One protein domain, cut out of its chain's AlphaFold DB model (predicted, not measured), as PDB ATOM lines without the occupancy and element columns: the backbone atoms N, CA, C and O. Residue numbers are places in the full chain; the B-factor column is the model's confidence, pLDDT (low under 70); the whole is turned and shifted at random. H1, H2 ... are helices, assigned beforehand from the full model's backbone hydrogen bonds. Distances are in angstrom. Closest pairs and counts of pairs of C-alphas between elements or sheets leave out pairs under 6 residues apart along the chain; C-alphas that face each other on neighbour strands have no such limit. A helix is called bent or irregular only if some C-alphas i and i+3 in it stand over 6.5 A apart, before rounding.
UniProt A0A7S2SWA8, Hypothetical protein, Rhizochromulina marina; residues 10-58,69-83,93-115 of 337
ATOM      1  N   PRO A  10     -28.237 -31.255  21.288       84.12
ATOM      2  CA  PRO A  10     -28.946 -29.983  21.342       84.12
ATOM      3  C   PRO A  10     -29.911 -29.817  20.146       84.12
ATOM      4  O   PRO A  10     -29.667 -30.365  19.070       84.12
ATOM      5  N   PRO A  11     -30.987 -29.013  20.277       83.94
ATOM      6  CA  PRO A  11     -31.981 -28.830  19.212       83.94
ATOM      7  C   PRO A  11     -31.422 -28.362  17.861       83.94
ATOM      8  O   PRO A  11     -31.986 -28.692  16.821       83.94
ATOM      9  N   ALA A  12     -30.323 -27.604  17.863       84.12
ATOM     10  CA  ALA A  12     -29.660 -27.153  16.640       84.12
ATOM     11  C   ALA A  12     -29.077 -28.326  15.834       84.12
ATOM     12  O   ALA A  12     -29.299 -28.399  14.629       84.12
ATOM     13  N   ASP A  13     -28.433 -29.286  16.501       84.88
ATOM     14  CA  ASP A  13     -27.834 -30.454  15.848       84.88
ATOM     15  C   ASP A  13     -28.919 -31.366  15.259       84.88
ATOM     16  O   ASP A  13     -28.766 -31.914  14.165       84.88
ATOM     17  N   VAL A  14     -30.056 -31.496  15.953       84.88
ATOM     18  CA  VAL A  14     -31.228 -32.220  15.435       84.88
ATOM     19  C   VAL A  14     -31.804 -31.503  14.212       84.88
ATOM     20  O   VAL A  14     -32.124 -32.150  13.214       84.88
ATOM     21  N   ALA A  15     -31.909 -30.173  14.251       85.62
ATOM     22  CA  ALA A  15     -32.375 -29.391  13.112       85.62
ATOM     23  C   ALA A  15     -31.435 -29.499  11.901       85.62
ATOM     24  O   ALA A  15     -31.909 -29.572  10.775       85.62
ATOM     25  N   GLU A  16     -30.120 -29.561  12.101       85.69
ATOM     26  CA  GLU A  16     -29.163 -29.685  10.999       85.69
ATOM     27  C   GLU A  16     -29.196 -31.076  10.347       85.69
ATOM     28  O   GLU A  16     -29.165 -31.192   9.122       85.69
ATOM     29  N   ASN A  17     -29.301 -32.139  11.151       86.06
ATOM     30  CA  ASN A  17     -29.095 -33.509  10.670       86.06
ATOM     31  C   ASN A  17     -30.390 -34.288  10.396       86.06
ATOM     32  O   ASN A  17     -30.410 -35.158   9.528       86.06
ATOM     33  N   VAL A  18     -31.468 -34.012  11.136       86.94
ATOM     34  CA  VAL A  18     -32.717 -34.796  11.084       86.94
ATOM     35  C   VAL A  18     -33.807 -34.069  10.305       86.94
ATOM     36  O   VAL A  18     -34.542 -34.702   9.547       86.94
ATOM     37  N   LEU A  19     -33.907 -32.743  10.440       87.44
ATOM     38  CA  LEU A  19     -34.945 -31.966   9.758       87.44
ATOM     39  C   LEU A  19     -34.946 -32.158   8.230       87.44
ATOM     40  O   LEU A  19     -36.039 -32.326   7.694       87.44
ATOM     41  N   PRO A  20     -33.803 -32.212   7.512       87.88
ATOM     42  CA  PRO A  20     -33.824 -32.447   6.065       87.88
ATOM     43  C   PRO A  20     -34.488 -33.773   5.671       87.88
ATOM     44  O   PRO A  20     -35.176 -33.829   4.657       87.88
ATOM     45  N   ILE A  21     -34.326 -34.817   6.492       88.31
ATOM     46  CA  ILE A  21     -34.946 -36.135   6.285       88.31
ATOM     47  C   ILE A  21     -36.456 -36.043   6.536       88.31
ATOM     48  O   ILE A  21     -37.259 -36.565   5.768       88.31
ATOM     49  N   LEU A  22     -36.859 -35.334   7.594       89.19
ATOM     50  CA  LEU A  22     -38.273 -35.127   7.914       89.19
ATOM     51  C   LEU A  22     -38.985 -34.225   6.897       89.19
ATOM     52  O   LEU A  22     -40.189 -34.361   6.715       89.19
ATOM     53  N   LEU A  23     -38.283 -33.312   6.231       87.75
ATOM     54  CA  LEU A  23     -38.859 -32.440   5.203       87.75
ATOM     55  C   LEU A  23     -38.849 -33.067   3.800       87.75
ATOM     56  O   LEU A  23     -39.258 -32.415   2.839       87.75
ATOM     57  N   GLU A  24     -38.386 -34.310   3.653       85.00
ATOM     58  CA  GLU A  24     -38.320 -34.967   2.353       85.00
ATOM     59  C   GLU A  24     -39.732 -35.162   1.761       85.00
ATOM     60  O   GLU A  24     -40.542 -35.947   2.249       85.00
ATOM     61  N   ALA A  25     -40.025 -34.452   0.667       77.25
ATOM     62  CA  ALA A  25     -41.318 -34.503  -0.026       77.25
ATOM     63  C   ALA A  25     -41.450 -35.688  -1.011       77.25
ATOM     64  O   ALA A  25     -42.369 -35.731  -1.841       77.25
ATOM     65  N   THR A  26     -40.515 -36.643  -0.978       81.81
ATOM     66  CA  THR A  26     -40.584 -37.849  -1.811       81.81
ATOM     67  C   THR A  26     -41.628 -38.821  -1.251       81.81
ATOM     68  O   THR A  26     -41.964 -38.744  -0.073       81.81
ATOM     69  N   PRO A  27     -42.144 -39.773  -2.053       78.81
ATOM     70  CA  PRO A  27     -43.064 -40.796  -1.549       78.81
ATOM     71  C   PRO A  27     -42.490 -41.674  -0.425       78.81
ATOM     72  O   PRO A  27     -43.250 -42.375   0.224       78.81
ATOM     73  N   ASN A  28     -41.169 -41.669  -0.223       82.62
ATOM     74  CA  ASN A  28     -40.518 -42.411   0.858       82.62
ATOM     75  C   ASN A  28     -40.331 -41.557   2.125       82.62
ATOM     76  O   ASN A  28     -39.969 -42.096   3.168       82.62
ATOM     77  N   GLY A  29     -40.533 -40.240   2.026       89.50
ATOM     78  CA  GLY A  29     -40.485 -39.311   3.147       89.50
ATOM     79  C   GLY A  29     -41.851 -39.164   3.813       89.50
ATOM     80  O   GLY A  29     -42.891 -39.301   3.168       89.50
ATOM     81  N   VAL A  30     -41.853 -38.853   5.110       93.56
ATOM     82  CA  VAL A  30     -43.073 -38.812   5.937       93.56
ATOM     83  C   VAL A  30     -44.101 -37.801   5.402       93.56
ATOM     84  O   VAL A  30     -45.282 -38.127   5.299       93.56
ATOM     85  N   LEU A  31     -43.668 -36.595   4.997       92.94
ATOM     86  CA  LEU A  31     -44.563 -35.585   4.406       92.94
ATOM     87  C   LEU A  31     -45.164 -36.051   3.077       92.94
ATOM     88  O   LEU A  31     -46.365 -35.896   2.842       92.94
ATOM     89  N   GLY A  32     -44.323 -36.590   2.191       92.00
ATOM     90  CA  GLY A  32     -44.748 -37.002   0.857       92.00
ATOM     91  C   GLY A  32     -45.692 -38.203   0.886       92.00
ATOM     92  O   GLY A  32     -46.649 -38.232   0.108       92.00
ATOM     93  N   ASP A  33     -45.454 -39.155   1.789       95.38
ATOM     94  CA  ASP A  33     -46.324 -40.311   2.015       95.38
ATOM     95  C   ASP A  33     -47.693 -39.893   2.573       95.38
ATOM     96  O   ASP A  33     -48.725 -40.245   1.995       95.38
ATOM     97  N   TYR A  34     -47.727 -39.047   3.611       97.00
ATOM     98  CA  TYR A  34     -48.982 -38.547   4.185       97.00
ATOM     99  C   TYR A  34     -49.834 -37.796   3.147       97.00
ATOM    100  O   TYR A  34     -51.031 -38.063   2.999       97.00
ATOM    101  N   PHE A  35     -49.221 -36.886   2.381       95.88
ATOM    102  CA  PHE A  35     -49.928 -36.089   1.374       95.88
ATOM    103  C   PHE A  35     -50.580 -36.966   0.292       95.88
ATOM    104  O   PHE A  35     -51.740 -36.753  -0.074       95.88
ATOM    105  N   ARG A  36     -49.852 -37.977  -0.201       94.75
ATOM    106  CA  ARG A  36     -50.294 -38.868  -1.291       94.75
ATOM    107  C   ARG A  36     -51.218 -39.988  -0.825       94.75
ATOM    108  O   ARG A  36     -51.924 -40.565  -1.654       94.75
ATOM    109  N   SER A  37     -51.200 -40.302   0.465       95.88
ATOM    110  CA  SER A  37     -52.056 -41.318   1.057       95.88
ATOM    111  C   SER A  37     -53.532 -40.937   0.977       95.88
ATOM    112  O   SER A  37     -53.914 -39.766   1.052       95.88
ATOM    113  N   ILE A  38     -54.381 -41.956   0.836       96.25
ATOM    114  CA  ILE A  38     -55.833 -41.796   0.956       96.25
ATOM    115  C   ILE A  38     -56.201 -41.409   2.401       96.25
ATOM    116  O   ILE A  38     -55.461 -41.769   3.318       96.25
ATOM    117  N   PRO A  39     -57.351 -40.750   2.641       96.00
ATOM    118  CA  PRO A  39     -57.744 -40.294   3.977       96.00
ATOM    119  C   PRO A  39     -57.648 -41.361   5.075       96.00
ATOM    120  O   PRO A  39     -57.195 -41.074   6.174       96.00
ATOM    121  N   GLN A  40     -58.017 -42.608   4.776       95.75
ATOM    122  CA  GLN A  40     -58.015 -43.711   5.743       95.75
ATOM    123  C   GLN A  40     -56.615 -44.240   6.090       95.75
ATOM    124  O   GLN A  40     -56.483 -44.997   7.045       95.75
ATOM    125  N   ALA A  41     -55.594 -43.894   5.302       96.81
ATOM    126  CA  ALA A  41     -54.210 -44.320   5.515       96.81
ATOM    127  C   ALA A  41     -53.344 -43.227   6.163       96.81
ATOM    128  O   ALA A  41     -52.192 -43.480   6.498       96.81
ATOM    129  N   ARG A  42     -53.884 -42.015   6.333       97.69
ATOM    130  CA  ARG A  42     -53.188 -40.906   6.986       97.69
ATOM    131  C   ARG A  42     -53.200 -41.091   8.498       97.69
ATOM    132  O   ARG A  42     -54.261 -41.260   9.092       97.69
ATOM    133  N   ASP A  43     -52.017 -41.029   9.098       97.25
ATOM    134  CA  ASP A  43     -51.819 -41.226  10.533       97.25
ATOM    135  C   ASP A  43     -51.743 -39.881  11.277       97.25
ATOM    136  O   ASP A  43     -51.010 -38.972  10.879       97.25
ATOM    137  N   ALA A  44     -52.495 -39.752  12.371       97.69
ATOM    138  CA  ALA A  44     -52.518 -38.551  13.202       97.69
ATOM    139  C   ALA A  44     -51.170 -38.280  13.887       97.69
ATOM    140  O   ALA A  44     -50.836 -37.118  14.136       97.69
ATOM    141  N   ASP A  45     -50.359 -39.315  14.115       98.00
ATOM    142  CA  ASP A  45     -49.029 -39.171  14.706       98.00
ATOM    143  C   ASP A  45     -48.070 -38.385  13.801       98.00
ATOM    144  O   ASP A  45     -47.130 -37.757  14.294       98.00
ATOM    145  N   VAL A  46     -48.340 -38.313  12.492       97.88
ATOM    146  CA  VAL A  46     -47.599 -37.433  11.577       97.88
ATOM    147  C   VAL A  46     -47.828 -35.967  11.950       97.88
ATOM    148  O   VAL A  46     -46.875 -35.202  12.094       97.88
ATOM    149  N   LEU A  47     -49.075 -35.561  12.187       98.25
ATOM    150  CA  LEU A  47     -49.405 -34.195  12.608       98.25
ATOM    151  C   LEU A  47     -48.802 -33.880  13.989       98.25
ATOM    152  O   LEU A  47     -48.255 -32.791  14.197       98.25
ATOM    153  N   ALA A  48     -48.830 -34.843  14.915       98.00
ATOM    154  CA  ALA A  48     -48.216 -34.715  16.239       98.00
ATOM    155  C   ALA A  48     -46.682 -34.562  16.162       98.00
ATOM    156  O   ALA A  48     -46.090 -33.724  16.857       98.00
ATOM    157  N   LEU A  49     -46.033 -35.325  15.276       96.88
ATOM    158  CA  LEU A  49     -44.602 -35.223  14.993       96.88
ATOM    159  C   LEU A  49     -44.243 -33.814  14.521       96.88
ATOM    160  O   LEU A  49     -43.367 -33.186  15.116       96.88
ATOM    161  N   TYR A  50     -44.930 -33.284  13.505       96.19
ATOM    162  CA  TYR A  50     -44.609 -31.950  12.989       96.19
ATOM    163  C   TYR A  50     -44.982 -30.830  13.960       96.19
ATOM    164  O   TYR A  50     -44.266 -29.833  14.028       96.19
ATOM    165  N   SER A  51     -46.003 -31.024  14.801       96.12
ATOM    166  CA  SER A  51     -46.280 -30.119  15.924       96.12
ATOM    167  C   SER A  51     -45.074 -30.025  16.860       96.12
ATOM    168  O   SER A  51     -44.652 -28.926  17.227       96.12
ATOM    169  N   THR A  52     -44.486 -31.176  17.204       95.19
ATOM    170  CA  THR A  52     -43.307 -31.283  18.075       95.19
ATOM    171  C   THR A  52     -42.056 -30.708  17.418       95.19
ATOM    172  O   THR A  52     -41.313 -29.974  18.067       95.19
ATOM    173  N   VAL A  53     -41.830 -30.995  16.131       93.19
ATOM    174  CA  VAL A  53     -40.717 -30.437  15.348       93.19
ATOM    175  C   VAL A  53     -40.747 -28.910  15.393       93.19
ATOM    176  O   VAL A  53     -39.738 -28.292  15.723       93.19
ATOM    177  N   ILE A  54     -41.911 -28.310  15.143       92.25
ATOM    178  CA  ILE A  54     -42.093 -26.853  15.128       92.25
ATOM    179  C   ILE A  54     -41.902 -26.243  16.519       92.25
ATOM    180  O   ILE A  54     -41.263 -25.203  16.654       92.25
ATOM    181  N   ALA A  55     -42.382 -26.915  17.567       92.75
ATOM    182  CA  ALA A  55     -42.264 -26.421  18.935       92.75
ATOM    183  C   ALA A  55     -40.851 -26.543  19.530       92.75
ATOM    184  O   ALA A  55     -40.522 -25.843  20.492       92.75
ATOM    185  N   LYS A  56     -40.032 -27.481  19.036       90.50
ATOM    186  CA  LYS A  56     -38.754 -27.846  19.671       90.50
ATOM    187  C   LYS A  56     -37.520 -27.471  18.870       90.50
ATOM    188  O   LYS A  56     -36.476 -27.263  19.487       90.50
ATOM    189  N   LEU A  57     -37.601 -27.410  17.544       88.38
ATOM    190  CA  LEU A  57     -36.433 -27.139  16.711       88.38
ATOM    191  C   LEU A  57     -36.321 -25.647  16.368       88.38
ATOM    192  O   LEU A  57     -37.332 -24.984  16.138       88.38
ATOM    193  N   PRO A  58     -35.097 -25.093  16.304       80.56
ATOM    194  CA  PRO A  58     -34.879 -23.725  15.859       80.56
ATOM    195  C   PRO A  58     -35.089 -23.624  14.341       80.56
ATOM    196  O   PRO A  58     -34.154 -23.751  13.557       80.56
ATOM    197  N   GLN A  69     -43.480 -23.706   5.843       87.06
ATOM    198  CA  GLN A  69     -44.258 -23.611   4.605       87.06
ATOM    199  C   GLN A  69     -44.388 -24.971   3.910       87.06
ATOM    200  O   GLN A  69     -45.503 -25.372   3.600       87.06
ATOM    201  N   HIS A  70     -43.304 -25.739   3.764       87.31
ATOM    202  CA  HIS A  70     -43.361 -27.090   3.192       87.31
ATOM    203  C   HIS A  70     -44.230 -28.044   4.025       87.31
ATOM    204  O   HIS A  70     -44.984 -28.843   3.470       87.31
ATOM    205  N   ILE A  71     -44.157 -27.955   5.359       92.25
ATOM    206  CA  ILE A  71     -45.025 -28.733   6.255       92.25
ATOM    207  C   ILE A  71     -46.494 -28.361   6.012       92.25
ATOM    208  O   ILE A  71     -47.338 -29.244   5.860       92.25
ATOM    209  N   MET A  72     -46.804 -27.066   5.933       91.31
ATOM    210  CA  MET A  72     -48.155 -26.573   5.652       91.31
ATOM    211  C   MET A  72     -48.665 -27.035   4.283       91.31
ATOM    212  O   MET A  72     -49.790 -27.519   4.188       91.31
ATOM    213  N   GLU A  73     -47.845 -26.951   3.236       89.88
ATOM    214  CA  GLU A  73     -48.194 -27.410   1.887       89.88
ATOM    215  C   GLU A  73     -48.536 -28.906   1.851       89.88
ATOM    216  O   GLU A  73     -49.495 -29.308   1.192       89.88
ATOM    217  N   ALA A  74     -47.782 -29.731   2.583       93.00
ATOM    218  CA  ALA A  74     -47.981 -31.176   2.606       93.00
ATOM    219  C   ALA A  74     -49.146 -31.620   3.508       93.00
ATOM    220  O   ALA A  74     -49.829 -32.595   3.186       93.00
ATOM    221  N   LEU A  75     -49.377 -30.939   4.635       95.56
ATOM    222  CA  LEU A  75     -50.293 -31.424   5.674       95.56
ATOM    223  C   LEU A  75     -51.598 -30.635   5.767       95.56
ATOM    224  O   LEU A  75     -52.615 -31.219   6.124       95.56
ATOM    225  N   PHE A  76     -51.610 -29.331   5.478       94.44
ATOM    226  CA  PHE A  76     -52.718 -28.468   5.891       94.44
ATOM    227  C   PHE A  76     -54.005 -28.745   5.111       94.44
ATOM    228  O   PHE A  76     -54.988 -29.219   5.677       94.44
ATOM    229  N   GLN A  77     -54.005 -28.486   3.801       94.00
ATOM    230  CA  GLN A  77     -55.225 -28.570   2.996       94.00
ATOM    231  C   GLN A  77     -55.755 -30.004   2.902       94.00
ATOM    232  O   GLN A  77     -56.949 -30.238   3.082       94.00
ATOM    233  N   CYS A  78     -54.866 -30.972   2.667       95.56
ATOM    234  CA  CYS A  78     -55.264 -32.365   2.506       95.56
ATOM    235  C   CYS A  78     -55.892 -32.937   3.792       95.56
ATOM    236  O   CYS A  78     -56.787 -33.775   3.704       95.56
ATOM    237  N   THR A  79     -55.464 -32.459   4.968       97.25
ATOM    238  CA  THR A  79     -56.058 -32.813   6.264       97.25
ATOM    239  C   THR A  79     -57.349 -32.047   6.515       97.25
ATOM    240  O   THR A  79     -58.319 -32.634   6.988       97.25
ATOM    241  N   LEU A  80     -57.397 -30.758   6.162       95.25
ATOM    242  CA  LEU A  80     -58.597 -29.942   6.318       95.25
ATOM    243  C   LEU A  80     -59.790 -30.571   5.583       95.25
ATOM    244  O   LEU A  80     -60.857 -30.727   6.169       95.25
ATOM    245  N   GLU A  81     -59.582 -31.033   4.347       94.50
ATOM    246  CA  GLU A  81     -60.589 -31.736   3.537       94.50
ATOM    247  C   GLU A  81     -61.149 -33.004   4.212       94.50
ATOM    248  O   GLU A  81     -62.290 -33.381   3.948       94.50
ATOM    249  N   MET A  82     -60.390 -33.642   5.112       95.00
ATOM    250  CA  MET A  82     -60.856 -34.807   5.874       95.00
ATOM    251  C   MET A  82     -61.783 -34.420   7.026       95.00
ATOM    252  O   MET A  82     -62.715 -35.160   7.332       95.00
ATOM    253  N   ILE A  83     -61.518 -33.287   7.684       93.69
ATOM    254  CA  ILE A  83     -62.146 -32.949   8.971       93.69
ATOM    255  C   ILE A  83     -63.324 -31.981   8.852       93.69
ATOM    256  O   ILE A  83     -64.118 -31.907   9.784       93.69
ATOM    257  N   ILE A  93     -57.109 -37.250  14.023       97.19
ATOM    258  CA  ILE A  93     -56.574 -36.344  12.995       97.19
ATOM    259  C   ILE A  93     -57.021 -34.912  13.279       97.19
ATOM    260  O   ILE A  93     -56.213 -33.991  13.219       97.19
ATOM    261  N   ARG A  94     -58.298 -34.713  13.622       96.06
ATOM    262  CA  ARG A  94     -58.852 -33.393  13.933       96.06
ATOM    263  C   ARG A  94     -58.162 -32.763  15.134       96.06
ATOM    264  O   ARG A  94     -57.772 -31.599  15.066       96.06
ATOM    265  N   LEU A  95     -57.985 -33.525  16.212       94.38
ATOM    266  CA  LEU A  95     -57.272 -33.047  17.391       94.38
ATOM    267  C   LEU A  95     -55.840 -32.632  17.028       94.38
ATOM    268  O   LEU A  95     -55.439 -31.509  17.330       94.38
ATOM    269  N   GLN A  96     -55.093 -33.499  16.341       97.31
ATOM    270  CA  GLN A  96     -53.697 -33.217  16.004       97.31
ATOM    271  C   GLN A  96     -53.539 -32.116  14.950       97.31
ATOM    272  O   GLN A  96     -52.563 -31.372  14.994       97.31
ATOM    273  N   PHE A  97     -54.512 -31.931  14.057       97.62
ATOM    274  CA  PHE A  97     -54.536 -30.806  13.122       97.62
ATOM    275  C   PHE A  97     -54.593 -29.465  13.861       97.62
ATOM    276  O   PHE A  97     -53.811 -28.560  13.564       97.62
ATOM    277  N   PHE A  98     -55.468 -29.336  14.863       97.06
ATOM    278  CA  PHE A  98     -55.538 -28.103  15.649       97.06
ATOM    279  C   PHE A  98     -54.332 -27.922  16.571       97.06
ATOM    280  O   PHE A  98     -53.895 -26.787  16.756       97.06
ATOM    281  N   GLN A  99     -53.732 -29.000  17.083       96.62
ATOM    282  CA  GLN A  99     -52.458 -28.901  17.807       96.62
ATOM    283  C   GLN A  99     -51.310 -28.437  16.899       96.62
ATOM    284  O   GLN A  99     -50.529 -27.571  17.300       96.62
ATOM    285  N   LEU A 100     -51.252 -28.923  15.656       96.88
ATOM    286  CA  LEU A 100     -50.295 -28.458  14.651       96.88
ATOM    287  C   LEU A 100     -50.496 -26.974  14.349       96.88
ATOM    288  O   LEU A 100     -49.540 -26.201  14.402       96.88
ATOM    289  N   LEU A 101     -51.740 -26.558  14.099       96.25
ATOM    290  CA  LEU A 101     -52.063 -25.158  13.840       96.25
ATOM    291  C   LEU A 101     -51.699 -24.255  15.029       96.25
ATOM    292  O   LEU A 101     -51.108 -23.191  14.835       96.25
ATOM    293  N   ARG A 102     -51.994 -24.689  16.261       96.38
ATOM    294  CA  ARG A 102     -51.600 -23.977  17.484       96.38
ATOM    295  C   ARG A 102     -50.080 -23.848  17.594       96.38
ATOM    296  O   ARG A 102     -49.589 -22.749  17.828       96.38
ATOM    297  N   SER A 103     -49.337 -24.934  17.366       95.12
ATOM    298  CA  SER A 103     -47.864 -24.944  17.400       95.12
ATOM    299  C   SER A 103     -47.271 -23.955  16.392       95.12
ATOM    300  O   SER A 103     -46.422 -23.136  16.746       95.12
ATOM    301  N   ILE A 104     -47.780 -23.946  15.155       92.94
ATOM    302  CA  ILE A 104     -47.348 -22.995  14.121       92.94
ATOM    303  C   ILE A 104     -47.617 -21.558  14.560       92.94
ATOM    304  O   ILE A 104     -46.736 -20.709  14.448       92.94
ATOM    305  N   ASN A 105     -48.804 -21.280  15.100       93.44
ATOM    306  CA  ASN A 105     -49.146 -19.954  15.598       93.44
ATOM    307  C   ASN A 105     -48.205 -19.506  16.733       93.44
ATOM    308  O   ASN A 105     -47.737 -18.373  16.737       93.44
ATOM    309  N   GLN A 106     -47.871 -20.392  17.671       93.12
ATOM    310  CA  GLN A 106     -47.023 -20.068  18.823       93.12
ATOM    311  C   GLN A 106     -45.539 -19.895  18.474       93.12
ATOM    312  O   GLN A 106     -44.865 -19.050  19.064       93.12
ATOM    313  N   HIS A 107     -45.022 -20.690  17.535       90.81
ATOM    314  CA  HIS A 107     -43.581 -20.804  17.294       90.81
ATOM    315  C   HIS A 107     -43.129 -20.277  15.930       90.81
ATOM    316  O   HIS A 107     -41.936 -20.071  15.713       90.81
ATOM    317  N   SER A 108     -44.049 -20.064  14.990       88.75
ATOM    318  CA  SER A 108     -43.734 -19.684  13.606       88.75
ATOM    319  C   SER A 108     -44.833 -18.819  12.977       88.75
ATOM    320  O   SER A 108     -45.194 -18.992  11.812       88.75
ATOM    321  N   PHE A 109     -45.361 -17.854  13.739       88.50
ATOM    322  CA  PHE A 109     -46.443 -16.966  13.299       88.50
ATOM    323  C   PHE A 109     -46.153 -16.255  11.967       88.50
ATOM    324  O   PHE A 109     -47.033 -16.167  11.112       88.50
ATOM    325  N   GLY A 110     -44.912 -15.797  11.754       85.19
ATOM    326  CA  GLY A 110     -44.508 -15.158  10.499       85.19
ATOM    327  C   GLY A 110     -44.751 -16.051   9.278       85.19
ATOM    328  O   GLY A 110     -45.223 -15.570   8.247       85.19
ATOM    329  N   SER A 111     -44.526 -17.361   9.402       84.00
ATOM    330  CA  SER A 111     -44.787 -18.332   8.336       84.00
ATOM    331  C   SER A 111     -46.281 -18.502   8.047       84.00
ATOM    332  O   SER A 111     -46.638 -18.684   6.886       84.00
ATOM    333  N   LEU A 112     -47.149 -18.380   9.060       81.62
ATOM    334  CA  LEU A 112     -48.603 -18.556   8.934       81.62
ATOM    335  C   LEU A 112     -49.255 -17.518   8.006       81.62
ATOM    336  O   LEU A 112     -50.241 -17.825   7.344       81.62
ATOM    337  N   PHE A 113     -48.684 -16.311   7.928       78.75
ATOM    338  CA  PHE A 113     -49.158 -15.218   7.065       78.75
ATOM    339  C   PHE A 113     -48.183 -14.846   5.940       78.75
ATOM    340  O   PHE A 113     -48.440 -13.918   5.180       78.75
ATOM    341  N   SER A 114     -47.094 -15.601   5.773       80.44
ATOM    342  CA  SER A 114     -46.226 -15.507   4.586       80.44
ATOM    343  C   SER A 114     -46.715 -16.380   3.420       80.44
ATOM    344  O   SER A 114     -46.038 -16.487   2.399       80.44
ATOM    345  N   VAL A 115     -47.875 -17.023   3.573       81.44
ATOM    346  CA  VAL A 115     -48.551 -17.833   2.549       81.44
ATOM    347  C   VAL A 115     -49.515 -16.988   1.699       81.44
ATOM    348  O   VAL A 115     -49.899 -15.894   2.127       81.44
TER     349      VAL A 115
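AT A GLANCE: This is residues 10 to 58, 69 to 83 and 93 to 115 of the 337 residues of the protein "Hypothetical protein" of Rhizochromulina marina (UniProt A0A7S2SWA8). Three long helices, H4, H5 and H6, make a small up-and-down bundle, with H4 and H6 side by side and H5 running against both. The short helices H1, H2 and H3 follow one another along one side of this bundle, where H3 packs on H5, and the short H7 turns off at the end of H6. The printed part has 87 residues with seven named helices, H1 to H7 in chain order, and no named strand; the class is all helix. It is compact, with a radius of gyration of the C-alphas of 12.5 A, and spans 36 by 27 by 22 A.

HOW THE PARTS SIT: H6, residues 93 to 107, is the hub, touching three helices. It touches H4, residues 44 to 56, at a shallow tilt of 11 degrees, the same way; the closest C-alphas, of Ser 51 and Leu 100, are 4.5 A apart. With residues 93 to 97 alone it touches H5, residues 69 to 83, opposite ways at 33 degrees, a tilt only just shallow; the closest C-alphas, of Ile 83 and Arg 94, are 6.0 A apart. H4 and H5 are close but not clearly touching, with the C-alphas of Tyr 50 and Ile 71 closest at 7.5 A. H7, residues 109 to 113, and H6 touch only at the corner, and only just, with 3 pairs of C-alphas within 8 A; the closest, of Asn 105 and Leu 112, are 6.8 A apart. H3, residues 30 to 36, touches H5 at a steep tilt of 48 degrees, the same way; the closest C-alphas, of Phe 35 and Ala 74, are 5.4 A apart. H1, residues 11 to 17, is close to H4 but not clearly touching, with the C-alphas of Pro 11 and Lys 56 closest at 6.9 A. H2, residues 19 to 22, is close to H3 but not clearly touching, with the C-alphas of Leu 22 and Val 30 closest at 6.4 A. Every O i to N i+4 pair is within hydrogen-bond range in H1, H3, H4 and H6; H5 has 8 of 11, H7 has 0 of 1 but 1 of 2 O i to N i+3 pairs, and H2 is too short for an i+4 pair.

IN THESE COORDINATES: H5, 20.6 A from first to last C-alpha, is irregular: C-alphas 74 and 77 are 7.7 A apart. H6 is 20.7 A long and H4 18.6 A. H1 begins at C-alpha 11 (-31.981, -28.830, 19.212), H6 at C-alpha 93 (-56.574, -36.344, 12.995), and H7 ends at C-alpha 113 (-49.158, -15.218, 7.065).

THE WHOLE: The C-alphas farthest apart, of Pro 10 and Glu 81, are 36.4 A apart. Residues 59 to 68 are not printed, with 14.7 A between C-alphas 58 and 69; residues 84 to 92 are not printed, with 7.7 A between C-alphas 83 and 93. Of the links printed whole, none is long. The mean pLDDT of the printed part is 91.3, and no printed residue is under 70.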